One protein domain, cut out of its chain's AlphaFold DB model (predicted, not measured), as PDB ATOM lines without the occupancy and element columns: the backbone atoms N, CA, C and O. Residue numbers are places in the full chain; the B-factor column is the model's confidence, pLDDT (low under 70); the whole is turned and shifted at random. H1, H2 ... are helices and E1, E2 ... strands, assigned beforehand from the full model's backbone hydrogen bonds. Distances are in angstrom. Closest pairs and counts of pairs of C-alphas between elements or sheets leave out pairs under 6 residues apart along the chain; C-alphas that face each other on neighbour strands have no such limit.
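AT A GLANCE: This is residues 37 to 131 of the 138 residues of an uncharacterized protein of Candidatus Rhabdochlamydia sp. T3358 (UniProt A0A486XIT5). A long hairpin arm, E1 and E2, runs out from a loose head of helices H1, H2 and H3, with short H4 near its base; tip residues 116 to 121 stick out. The printed part has 95 residues, with four named helices, then two antiparallel strands, class mixed. It is loose, radius of gyration of the C-alphas 16.9 A, and flat, spanning 53 by 34 by 16 A.

IN THESE COORDINATES: Find C-alpha 108 at (120.673, 74.885, 94.289), where E1, residues 108 to 114, begins. E2, residues 123 to 130, runs 21.1 A to C-alpha 130 at (116.725, 73.945, 91.261). H1, residues 47 to 59, runs 18.4 A; H2 is 71 to 77, H3 88 to 94, H4 98 to 103.

HOW THE PARTS SIT: In the hairpin E1 and E2, N 111 and O 127 are 2.8 A apart. The closest C-alphas of H4 and E1, Phe 101 and Ala 108, are 7.6 A apart. H3 and H4 are close but not clearly touching: C-alphas 91 and 100, 7.8 A. With residues 47 to 50 alone, H1 only just touches H3, 3 pairs within 8 A, closest C-alphas 49 and 94. H1 touches H2, closest C-alphas 47 and 71, 6.5 A. In all four helices every O i to N i+4 pair is within hydrogen-bond range.

THE WHOLE: The printed part has no cut; H1 to H2 is a long link. Residues 109 to 131 have pLDDT under 70.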
ATOM      1  N   PRO A  37     113.746  91.146  94.567       89.25
ATOM      2  CA  PRO A  37     114.282  92.233  93.769       89.25
ATOM      3  C   PRO A  37     113.325  92.624  92.642       89.25
ATOM      4  O   PRO A  37     112.793  91.771  91.940       89.25
ATOM      5  N   LYS A  38     113.189  93.930  92.400       87.06
ATOM      6  CA  LYS A  38     112.241  94.502  91.424       87.06
ATOM      7  C   LYS A  38     112.421  94.041  89.975       87.06
ATOM      8  O   LYS A  38     111.547  94.278  89.152       87.06
ATOM      9  N   TRP A  39     113.574  93.468  89.638       89.19
ATOM     10  CA  TRP A  39     113.831  92.938  88.301       89.19
ATOM     11  C   TRP A  39     113.201  91.558  88.084       89.19
ATOM     12  O   TRP A  39     113.067  91.151  86.934       89.19
ATOM     13  N   VAL A  40     112.835  90.857  89.162       88.56
ATOM     14  CA  VAL A  40     112.175  89.552  89.104       88.56
ATOM     15  C   VAL A  40     110.689  89.761  88.862       88.56
ATOM     16  O   VAL A  40     110.024  90.497  89.591       88.56
ATOM     17  N   SER A  41     110.166  89.087  87.846       89.25
ATOM     18  CA  SER A  41     108.752  89.133  87.482       89.25
ATOM     19  C   SER A  41     108.142  87.733  87.463       89.25
ATOM     20  O   SER A  41     108.859  86.736  87.491       89.25
ATOM     21  N   ALA A  42     106.815  87.646  87.339       85.88
ATOM     22  CA  ALA A  42     106.125  86.365  87.169       85.88
ATOM     23  C   ALA A  42     106.645  85.549  85.964       85.88
ATOM     24  O   ALA A  42     106.551  84.331  85.974       85.88
ATOM     25  N   LYS A  43     107.259  86.195  84.960       87.88
ATOM     26  CA  LYS A  43     107.854  85.520  83.791       87.88
ATOM     27  C   LYS A  43     109.139  84.754  84.101       87.88
ATOM     28  O   LYS A  43     109.556  83.928  83.299       87.88
ATOM     29  N   ASP A  44     109.797  85.070  85.213       87.81
ATOM     30  CA  ASP A  44     110.997  84.361  85.657       87.81
ATOM     31  C   ASP A  44     110.653  83.088  86.455       87.81
ATOM     32  O   ASP A  44     111.554  82.322  86.820       87.81
ATOM     33  N   LEU A  45     109.358  82.873  86.721       89.69
ATOM     34  CA  LEU A  45     108.820  81.730  87.443       89.69
ATOM     35  C   LEU A  45     108.301  80.645  86.487       89.69
ATOM     36  O   LEU A  45     107.938  80.916  85.343       89.69
ATOM     37  N   ASP A  46     108.250  79.411  86.978       90.00
ATOM     38  CA  ASP A  46     107.708  78.261  86.272       90.00
ATOM     39  C   ASP A  46     106.177  78.249  86.333       90.00
ATOM     40  O   ASP A  46     105.566  77.774  87.292       90.00
ATOM     41  N   GLU A  47     105.551  78.799  85.295       89.75
ATOM     42  CA  GLU A  47     104.095  78.832  85.163       89.75
ATOM     43  C   GLU A  47     103.471  77.428  85.182       89.75
ATOM     44  O   GLU A  47     102.413  77.243  85.783       89.75
ATOM     45  N   GLU A  48     104.129  76.422  84.600       88.38
ATOM     46  CA  GLU A  48     103.607  75.050  84.570       88.38
ATOM     47  C   GLU A  48     103.530  74.460  85.986       88.38
ATOM     48  O   GLU A  48     102.496  73.909  86.372       88.38
ATOM     49  N   GLU A  49     104.571  74.660  86.798       87.44
ATOM     50  CA  GLU A  49     104.633  74.181  88.188       87.44
ATOM     51  C   GLU A  49     103.640  74.921  89.102       87.44
ATOM     52  O   GLU A  49     103.014  74.320  89.988       87.44
ATOM     53  N   ILE A  50     103.425  76.223  88.873       89.94
ATOM     54  CA  ILE A  50     102.406  77.012  89.586       89.94
ATOM     55  C   ILE A  50     101.011  76.425  89.327       89.94
ATOM     56  O   ILE A  50     100.243  76.189  90.269       89.94
ATOM     57  N   GLN A  51     100.686  76.141  88.063       90.00
ATOM     58  CA  GLN A  51      99.403  75.546  87.684       90.00
ATOM     59  C   GLN A  51      99.256  74.121  88.230       90.00
ATOM     60  O   GLN A  51      98.202  73.777  88.774       90.00
ATOM     61  N   ALA A  52     100.310  73.304  88.150       88.56
ATOM     62  CA  ALA A  52     100.326  71.953  88.707       88.56
ATOM     63  C   ALA A  52     100.078  71.966  90.224       88.56
ATOM     64  O   ALA A  52      99.268  71.186  90.739       88.56
ATOM     65  N   THR A  53     100.693  72.912  90.942       88.06
ATOM     66  CA  THR A  53     100.471  73.095  92.381       88.06
ATOM     67  C   THR A  53      99.007  73.397  92.685       88.06
ATOM     68  O   THR A  53      98.422  72.774  93.578       88.06
ATOM     69  N   LEU A  54      98.389  74.317  91.935       87.62
ATOM     70  CA  LEU A  54      96.978  74.651  92.109       87.62
ATOM     71  C   LEU A  54      96.082  73.428  91.872       87.62
ATOM     72  O   LEU A  54      95.231  73.111  92.707       87.62
ATOM     73  N   GLN A  55      96.276  72.728  90.753       87.19
ATOM     74  CA  GLN A  55      95.480  71.551  90.400       87.19
ATOM     75  C   GLN A  55      95.582  70.466  91.474       87.19
ATOM     76  O   GLN A  55      94.568  69.890  91.876       87.19
ATOM     77  N   ASN A  56      96.784  70.230  92.000       86.38
ATOM     78  CA  ASN A  56      97.005  69.267  93.072       86.38
ATOM     79  C   ASN A  56      96.372  69.715  94.395       86.38
ATOM     80  O   ASN A  56      95.750  68.900  95.081       86.38
ATOM     81  N   ALA A  57      96.449  71.000  94.745       84.75
ATOM     82  CA  ALA A  57      95.794  71.533  95.939       84.75
ATOM     83  C   ALA A  57      94.264  71.379  95.877       84.75
ATOM     84  O   ALA A  57      93.643  71.000  96.873       84.75
ATOM     85  N   VAL A  58      93.668  71.614  94.705       86.88
ATOM     86  CA  VAL A  58      92.241  71.386  94.445       86.88
ATOM     87  C   VAL A  58      91.899  69.899  94.525       86.88
ATOM     88  O   VAL A  58      90.972  69.519  95.239       86.88
ATOM     89  N   LYS A  59      92.669  69.040  93.847       86.56
ATOM     90  CA  LYS A  59      92.461  67.582  93.824       86.56
ATOM     91  C   LYS A  59      92.505  66.970  95.224       86.56
ATOM     92  O   LYS A  59      91.716  66.082  95.532       86.56
ATOM     93  N   LEU A  60      93.404  67.458  96.077       86.56
ATOM     94  CA  LEU A  60      93.538  67.030  97.472       86.56
ATOM     95  C   LEU A  60      92.514  67.687  98.416       86.56
ATOM     96  O   LEU A  60      92.554  67.436  99.620       86.56
ATOM     97  N   GLY A  61      91.623  68.545  97.908       83.50
ATOM     98  CA  GLY A  61      90.614  69.249  98.702       83.50
ATOM     99  C   GLY A  61      91.184  70.304  99.657       83.50
ATOM    100  O   GLY A  61      90.493  70.733 100.577       83.50
ATOM    101  N   ARG A  62      92.442  70.727  99.460       81.31
ATOM    102  CA  ARG A  62      93.121  71.749 100.280       81.31
ATOM    103  C   ARG A  62      92.768  73.173  99.859       81.31
ATOM    104  O   ARG A  62      92.948  74.099 100.642       81.31
ATOM    105  N   MET A  63      92.266  73.344  98.639       79.69
ATOM    106  CA  MET A  63      91.823  74.626  98.102       79.69
ATOM    107  C   MET A  63      90.500  74.449  97.351       79.69
ATOM    108  O   MET A  63      90.262  73.418  96.724       79.69
ATOM    109  N   LYS A  64      89.619  75.452  97.420       77.00
ATOM    110  CA  LYS A  64      88.424  75.510  96.565       77.00
ATOM    111  C   LYS A  64      88.834  75.902  95.147       77.00
ATOM    112  O   LYS A  64      89.827  76.603  94.984       77.00
ATOM    113  N   ASN A  65      88.042  75.508  94.150       74.75
ATOM    114  CA  ASN A  65      88.252  75.949  92.769       74.75
ATOM    115  C   ASN A  65      88.331  77.481  92.713       74.75
ATOM    116  O   ASN A  65      87.354  78.138  93.093       74.75
ATOM    117  N   PRO A  66      89.466  78.057  92.284       76.56
ATOM    118  CA  PRO A  66      89.602  79.498  92.213       76.56
ATOM    119  C   PRO A  66      88.788  80.058  91.043       76.56
ATOM    120  O   PRO A  66      88.550  79.386  90.040       76.56
ATOM    121  N   THR A  67      88.353  81.310  91.178       73.81
ATOM    122  CA  THR A  67      87.629  82.041  90.124       73.81
ATOM    123  C   THR A  67      88.557  82.501  88.998       73.81
ATOM    124  O   THR A  67      88.124  82.602  87.854       73.81
ATOM    125  N   TYR A  68      89.827  82.750  89.321       77.00
ATOM    126  CA  TYR A  68      90.871  83.161  88.390       77.00
ATOM    127  C   TYR A  68      92.025  82.164  88.453       77.00
ATOM    128  O   TYR A  68      92.433  81.756  89.541       77.00
ATOM    129  N   THR A  69      92.527  81.763  87.290       80.31
ATOM    130  CA  THR A  69      93.597  80.764  87.143       80.31
ATOM    131  C   THR A  69      94.837  81.344  86.475       80.31
ATOM    132  O   THR A  69      95.706  80.591  86.053       80.31
ATOM    133  N   ASP A  70      94.931  82.666  86.329       87.50
ATOM    134  CA  ASP A  70      96.177  83.292  85.899       87.50
ATOM    135  C   ASP A  70      97.240  83.184  87.004       87.50
ATOM    136  O   ASP A  70      96.930  83.137  88.198       87.50
ATOM    137  N   SER A  71      98.503  83.127  86.594       86.12
ATOM    138  CA  SER A  71      99.628  82.861  87.491       86.12
ATOM    139  C   SER A  71      99.761  83.897  88.614       86.12
ATOM    140  O   SER A  71     100.071  83.531  89.745       86.12
ATOM    141  N   GLU A  72      99.453  85.173  88.365       88.12
ATOM    142  CA  GLU A  72      99.498  86.212  89.404       88.12
ATOM    143  C   GLU A  72      98.389  86.037  90.445       88.12
ATOM    144  O   GLU A  72      98.649  86.135  91.646       88.12
ATOM    145  N   SER A  73      97.164  85.729  90.011       88.00
ATOM    146  CA  SER A  73      96.046  85.423  90.907       88.00
ATOM    147  C   SER A  73      96.336  84.206  91.781       88.00
ATOM    148  O   SER A  73      96.029  84.225  92.976       88.00
ATOM    149  N   ILE A  74      96.969  83.171  91.221       89.00
ATOM    150  CA  ILE A  74      97.373  81.977  91.975       89.00
ATOM    151  C   ILE A  74      98.437  82.338  93.010       89.00
ATOM    152  O   ILE A  74      98.263  82.039  94.190       89.00
ATOM    153  N   LEU A  75      99.504  83.031  92.605       90.31
ATOM    154  CA  LEU A  75     100.571  83.455  93.513       90.31
ATOM    155  C   LEU A  75     100.037  84.360  94.629       90.31
ATOM    156  O   LEU A  75     100.404  84.187  95.790       90.31
ATOM    157  N   ARG A  76      99.110  85.271  94.317       89.56
ATOM    158  CA  ARG A  76      98.433  86.108  95.315       89.56
ATOM    159  C   ARG A  76      97.578  85.272  96.268       89.56
ATOM    160  O   ARG A  76      97.630  85.491  97.474       89.56
ATOM    161  N   GLY A  77      96.840  84.288  95.754       86.25
ATOM    162  CA  GLY A  77      96.059  83.346  96.562       86.25
ATOM    163  C   GLY A  77      96.917  82.482  97.492       86.25
ATOM    164  O   GLY A  77      96.484  82.149  98.593       86.25
ATOM    165  N   LEU A  78      98.148  82.170  97.081       86.88
ATOM    166  CA  LEU A  78      99.148  81.459  97.884       86.88
ATOM    167  C   LEU A  78      99.903  82.368  98.872       86.88
ATOM    168  O   LEU A  78     100.709  81.869  99.653       86.88
ATOM    169  N   GLY A  79      99.664  83.684  98.857       88.56
ATOM    170  CA  GLY A  79     100.396  84.648  99.685       88.56
ATOM    171  C   GLY A  79     101.838  84.894  99.224       88.56
ATOM    172  O   GLY A  79     102.661  85.355 100.005       88.56
ATOM    173  N   LEU A  80     102.148  84.579  97.964       91.44
ATOM    174  CA  LEU A  80     103.470  84.720  97.345       91.44
ATOM    175  C   LEU A  80     103.626  86.023  96.537       91.44
ATOM    176  O   LEU A  80     104.684  86.283  95.960       91.44
ATOM    177  N   PHE A  81     102.568  86.833  96.486       90.44
ATOM    178  CA  PHE A  81     102.518  88.096  95.760       90.44
ATOM    179  C   PHE A  81     101.870  89.176  96.629       90.44
ATOM    180  O   PHE A  81     100.678  89.097  96.938       90.44
ATOM    181  N   ASP A  82     102.661  90.176  97.013       84.62
ATOM    182  CA  ASP A  82     102.266  91.281  97.884       84.62
ATOM    183  C   ASP A  82     102.377  92.615  97.138       84.62
ATOM    184  O   ASP A  82     103.423  92.948  96.591       84.62
ATOM    185  N   ASP A  83     101.272  93.357  97.067       80.69
ATOM    186  CA  ASP A  83     101.178  94.680  96.422       80.69
ATOM    187  C   ASP A  83     101.932  94.827  95.075       80.69
ATOM    188  O   ASP A  83     102.702  95.760  94.836       80.69
ATOM    189  N   GLY A  84     101.755  93.851  94.176       83.75
ATOM    190  CA  GLY A  84     102.385  93.874  92.849       83.75
ATOM    191  C   GLY A  84     103.843  93.400  92.820       83.75
ATOM    192  O   GLY A  84     104.475  93.450  91.766       83.75
ATOM    193  N   HIS A  85     104.378  92.940  93.949       88.75
ATOM    194  CA  HIS A  85     105.738  92.441  94.091       88.75
ATOM    195  C   HIS A  85     105.737  90.983  94.554       88.75
ATOM    196  O   HIS A  85     104.966  90.567  95.417       88.75
ATOM    197  N   LEU A  86     106.634  90.186  93.980       92.31
ATOM    198  CA  LEU A  86     106.879  88.829  94.455       92.31
ATOM    199  C   LEU A  86     107.628  88.874  95.785       92.31
ATOM    200  O   LEU A  86     108.404  89.797  96.034       92.31
ATOM    201  N   ILE A  87     107.437  87.852  96.611       92.88
ATOM    202  CA  ILE A  87     108.316  87.592  97.753       92.88
ATOM    203  C   ILE A  87     109.357  86.536  97.392       92.88
ATOM    204  O   ILE A  87     109.194  85.757  96.450       92.88
ATOM    205  N   ASN A  88     110.426  86.475  98.171       91.06
ATOM    206  CA  ASN A  88     111.511  85.523  97.970       91.06
ATOM    207  C   ASN A  88     111.055  84.055  98.036       91.06
ATOM    208  O   ASN A  88     111.626  83.211  97.347       91.06
ATOM    209  N   ALA A  89     109.993  83.742  98.786       90.50
ATOM    210  CA  ALA A  89     109.378  82.414  98.775       90.50
ATOM    211  C   ALA A  89     108.878  82.010  97.376       90.50
ATOM    212  O   ALA A  89     109.014  80.850  96.998       90.50
ATOM    213  N   ALA A  90     108.359  82.954  96.581       91.56
ATOM    214  CA  ALA A  90     107.911  82.678  95.216       91.56
ATOM    215  C   ALA A  90     109.081  82.229  94.328       91.56
ATOM    216  O   ALA A  90     108.950  81.286  93.555       91.56
ATOM    217  N   ILE A  91     110.240  82.873  94.494       89.88
ATOM    218  CA  ILE A  91     111.481  82.515  93.796       89.88
ATOM    219  C   ILE A  91     111.972  81.139  94.249       89.88
ATOM    220  O   ILE A  91     112.381  80.330  93.424       89.88
ATOM    221  N   ALA A  92     111.928  80.868  95.553       88.38
ATOM    222  CA  ALA A  92     112.374  79.597  96.113       88.38
ATOM    223  C   ALA A  92     111.531  78.399  95.643       88.38
ATOM    224  O   ALA A  92     112.069  77.306  95.473       88.38
ATOM    225  N   LEU A  93     110.227  78.605  95.446       88.44
ATOM    226  CA  LEU A  93     109.294  77.564  95.016       88.44
ATOM    227  C   LEU A  93     109.267  77.391  93.497       88.44
ATOM    228  O   LEU A  93     109.273  76.265  93.021       88.44
ATOM    229  N   TYR A  94     109.242  78.494  92.745       89.44
ATOM    230  CA  TYR A  94     108.922  78.469  91.317       89.44
ATOM    231  C   TYR A  94     109.999  79.095  90.428       89.44
ATOM    232  O   TYR A  94     109.757  79.302  89.248       89.44
ATOM    233  N   GLY A  95     111.177  79.458  90.936       88.06
ATOM    234  CA  GLY A  95     112.214  80.091  90.114       88.06
ATOM    235  C   GLY A  95     112.743  79.174  89.000       88.06
ATOM    236  O   GLY A  95     113.277  78.110  89.294       88.06
ATOM    237  N   LYS A  96     112.663  79.617  87.733       85.94
ATOM    238  CA  LYS A  96     113.118  78.847  86.547       85.94
ATOM    239  C   LYS A  96     114.182  79.555  85.703       85.94
ATOM    240  O   LYS A  96     114.922  78.922  84.957       85.94
ATOM    241  N   SER A  97     114.235  80.882  85.769       81.25
ATOM    242  CA  SER A  97     115.116  81.702  84.928       81.25
ATOM    243  C   SER A  97     116.602  81.504  85.265       81.25
ATOM    244  O   SER A  97     116.994  81.568  86.428       81.25
ATOM    245  N   GLU A  98     117.469  81.382  84.251       78.31
ATOM    246  CA  GLU A  98     118.930  81.266  84.444       78.31
ATOM    247  C   GLU A  98     119.521  82.434  85.253       78.31
ATOM    248  O   GLU A  98     120.460  82.273  86.036       78.31
ATOM    249  N   LYS A  99     118.927  83.626  85.118       82.00
ATOM    250  CA  LYS A  99     119.317  84.816  85.888       82.00
ATOM    251  C   LYS A  99     119.037  84.656  87.383       82.00
ATOM    252  O   LYS A  99     119.799  85.172  88.205       82.00
ATOM    253  N   LEU A 100     117.965  83.942  87.739       82.19
ATOM    254  CA  LEU A 100     117.664  83.603  89.127       82.19
ATOM    255  C   LEU A 100     118.704  82.626  89.670       82.19
ATOM    256  O   LEU A 100     119.192  82.848  90.772       82.19
ATOM    257  N   PHE A 101     119.122  81.629  88.888       76.50
ATOM    258  CA  PHE A 101     120.125  80.655  89.334       76.50
ATOM    259  C   PHE A 101     121.460  81.311  89.696       76.50
ATOM    260  O   PHE A 101     122.048  80.985  90.725       76.50
ATOM    261  N   SER A 102     121.909  82.300  88.917       82.12
ATOM    262  CA  SER A 102     123.129  83.043  89.258       82.12
ATOM    263  C   SER A 102     122.958  83.968  90.469       82.12
ATOM    264  O   SER A 102     123.942  84.255  91.150       82.12
ATOM    265  N   SER A 103     121.748  84.474  90.713       83.94
ATOM    266  CA  SER A 103     121.471  85.424  91.801       83.94
ATOM    267  C   SER A 103     121.160  84.732  93.131       83.94
ATOM    268  O   SER A 103     121.351  85.328  94.188       83.94
ATOM    269  N   TYR A 104     120.701  83.478  93.080       82.69
ATOM    270  CA  TYR A 104     120.265  82.688  94.231       82.69
ATOM    271  C   TYR A 104     120.936  81.309  94.275       82.69
ATOM    272  O   TYR A 104     120.251  80.282  94.242       82.69
ATOM    273  N   PRO A 105     122.275  81.245  94.395       80.12
ATOM    274  CA  PRO A 105     122.987  79.971  94.471       80.12
ATOM    275  C   PRO A 105     122.550  79.113  95.670       80.12
ATOM    276  O   PRO A 105     122.682  77.894  95.632       80.12
ATOM    277  N   GLN A 106     121.991  79.715  96.727       81.06
ATOM    278  CA  GLN A 106     121.470  79.000  97.895       81.06
ATOM    279  C   GLN A 106     120.228  78.135  97.614       81.06
ATOM    280  O   GLN A 106     119.850  77.343  98.471       81.06
ATOM    281  N   LEU A 107     119.584  78.295  96.452       81.44
ATOM    282  CA  LEU A 107     118.429  77.491  96.031       81.44
ATOM    283  C   LEU A 107     118.830  76.267  95.184       81.44
ATOM    284  O   LEU A 107     117.959  75.534  94.717       81.44
ATOM    285  N   ALA A 108     120.135  76.049  94.983       71.44
ATOM    286  CA  ALA A 108     120.673  74.885  94.289       71.44
ATOM    287  C   ALA A 108     120.550  73.628  95.154       71.44
ATOM    288  O   ALA A 108     121.105  73.581  96.256       71.44
ATOM    289  N   LEU A 109     119.905  72.580  94.645       69.19
ATOM    290  CA  LEU A 109     119.868  71.271  95.291       69.19
ATOM    291  C   LEU A 109     120.489  70.218  94.374       69.19
ATOM    292  O   LEU A 109     120.108  70.053  93.224       69.19
ATOM    293  N   ARG A 110     121.453  69.458  94.891       66.25
ATOM    294  CA  ARG A 110     122.078  68.352  94.159       66.25
ATOM    295  C   ARG A 110     121.730  67.037  94.830       66.25
ATOM    296  O   ARG A 110     122.103  66.820  95.983       66.25
ATOM    297  N   LEU A 111     121.018  66.171  94.118       65.50
ATOM    298  CA  LEU A 111     120.597  64.863  94.602       65.50
ATOM    299  C   LEU A 111     121.441  63.777  93.937       65.50
ATOM    300  O   LEU A 111     121.406  63.591  92.727       65.50
ATOM    301  N   ALA A 112     122.168  63.010  94.744       64.69
ATOM    302  CA  ALA A 112     122.894  61.834  94.279       64.69
ATOM    303  C   ALA A 112     122.269  60.571  94.874       64.69
ATOM    304  O   ALA A 112     122.086  60.475  96.092       64.69
ATOM    305  N   ARG A 113     121.968  59.585  94.022       62.00
ATOM    306  CA  ARG A 113     121.458  58.276  94.441       62.00
ATOM    307  C   ARG A 113     122.592  57.253  94.441       62.00
ATOM    308  O   ARG A 113     123.153  56.921  93.394       62.00
ATOM    309  N   PHE A 114     122.882  56.715  95.623       62.56
ATOM    310  CA  PHE A 114     123.876  55.660  95.832       62.56
ATOM    311  C   PHE A 114     123.200  54.297  96.005       62.56
ATOM    312  O   PHE A 114     122.094  54.208  96.542       62.56
ATOM    313  N   ARG A 115     123.864  53.224  95.562       54.38
ATOM    314  CA  ARG A 115     123.380  51.852  95.742       54.38
ATOM    315  C   ARG A 115     123.980  51.239  97.009       54.38
ATOM    316  O   ARG A 115     125.178  50.984  97.077       54.38
ATOM    317  N   GLY A 116     123.123  50.924  97.978       61.34
ATOM    318  CA  GLY A 116     123.524  50.294  99.243       61.34
ATOM    319  C   GLY A 116     123.970  51.297 100.315       61.34
ATOM    320  O   GLY A 116     123.956  52.503 100.099       61.34
ATOM    321  N   SER A 117     124.325  50.797 101.502       59.94
ATOM    322  CA  SER A 117     124.710  51.618 102.663       59.94
ATOM    323  C   SER A 117     126.157  52.128 102.625       59.94
ATOM    324  O   SER A 117     126.589  52.778 103.575       59.94
ATOM    325  N   ASP A 118     126.913  51.816 101.569       54.84
ATOM    326  CA  ASP A 118     128.317  52.193 101.420       54.84
ATOM    327  C   ASP A 118     128.535  53.059 100.168       54.84
ATOM    328  O   ASP A 118     127.986  52.798  99.097       54.84
ATOM    329  N   ARG A 119     129.362  54.103 100.308       56.22
ATOM    330  CA  ARG A 119     129.645  55.117  99.272       56.22
ATOM    331  C   ARG A 119     130.431  54.568  98.075       56.22
ATOM    332  O   ARG A 119     130.575  55.273  97.079       56.22
ATOM    333  N   LEU A 120     130.971  53.353  98.177       55.72
ATOM    334  CA  LEU A 120     131.948  52.795  97.235       55.72
ATOM    335  C   LEU A 120     131.336  51.902  96.145       55.72
ATOM    336  O   LEU A 120     131.961  51.687  95.106       55.72
ATOM    337  N   THR A 121     130.116  51.398  96.333       46.84
ATOM    338  CA  THR A 121     129.461  50.492  95.382       46.84
ATOM    339  C   THR A 121     128.487  51.228  94.472       46.84
ATOM    340  O   THR A 121     127.308  51.353  94.771       46.84
ATOM    341  N   GLY A 122     128.987  51.657  93.311       47.56
ATOM    342  CA  GLY A 122     128.183  51.943  92.121       47.56
ATOM    343  C   GLY A 122     127.284  53.175  92.228       47.56
ATOM    344  O   GLY A 122     126.155  53.107  92.711       47.56
ATOM    345  N   PHE A 123     127.771  54.291  91.682       50.84
ATOM    346  CA  PHE A 123     126.930  55.439  91.340       50.84
ATOM    347  C   PHE A 123     125.771  54.976  90.448       50.84
ATOM    348  O   PHE A 123     126.012  54.369  89.405       50.84
ATOM    349  N   MET A 124     124.528  55.233  90.867       58.91
ATOM    350  CA  MET A 124     123.350  54.936  90.047       58.91
ATOM    351  C   MET A 124     122.873  56.164  89.284       58.91
ATOM    352  O   MET A 124     122.529  56.020  88.119       58.91
ATOM    353  N   ASP A 125     122.821  57.332  89.930       55.41
ATOM    354  CA  ASP A 125     122.374  58.564  89.276       55.41
ATOM    355  C   ASP A 125     122.786  59.822  90.055       55.41
ATOM    356  O   ASP A 125     122.931  59.776  91.283       55.41
ATOM    357  N   ASN A 126     122.953  60.943  89.354       55.50
ATOM    358  CA  ASN A 126     123.196  62.258  89.947       55.50
ATOM    359  C   ASN A 126     122.317  63.283  89.225       55.50
ATOM    360  O   ASN A 126     122.548  63.575  88.054       55.50
ATOM    361  N   LEU A 127     121.313  63.800  89.927       59.88
ATOM    362  CA  LEU A 127     120.332  64.752  89.420       59.88
ATOM    363  C   LEU A 127     120.560  66.112  90.085       59.88
ATOM    364  O   LEU A 127     120.574  66.230  91.313       59.88
ATOM    365  N   ASP A 128     120.715  67.144  89.264       54.88
ATOM    366  CA  ASP A 128     120.796  68.529  89.718       54.88
ATOM    367  C   ASP A 128     119.388  69.145  89.630       54.88
ATOM    368  O   ASP A 128     118.805  69.208  88.549       54.88
ATOM    369  N   TYR A 129     118.837  69.580  90.766       57.12
ATOM    370  CA  TYR A 129     117.525  70.221  90.879       57.12
ATOM    371  C   TYR A 129     117.667  71.677  91.339       57.12
ATOM    372  O   TYR A 129     118.553  72.035  92.117       57.12
ATOM    373  N   TRP A 130     116.762  72.535  90.880       53.22
ATOM    374  CA  TRP A 130     116.725  73.945  91.261       53.22
ATOM    375  C   TRP A 130     115.342  74.302  91.792       53.22
ATOM    376  O   TRP A 130     114.339  73.964  91.173       53.22
ATOM    377  N   GLY A 131     115.310  74.971  92.948       53.22
ATOM    378  CA  GLY A 131     114.072  75.252  93.677       53.22
ATOM    379  C   GLY A 131     113.604  74.086  94.555       53.22
ATOM    380  O   GLY A 131     114.152  72.980  94.525       53.22
TER     381      GLY A 131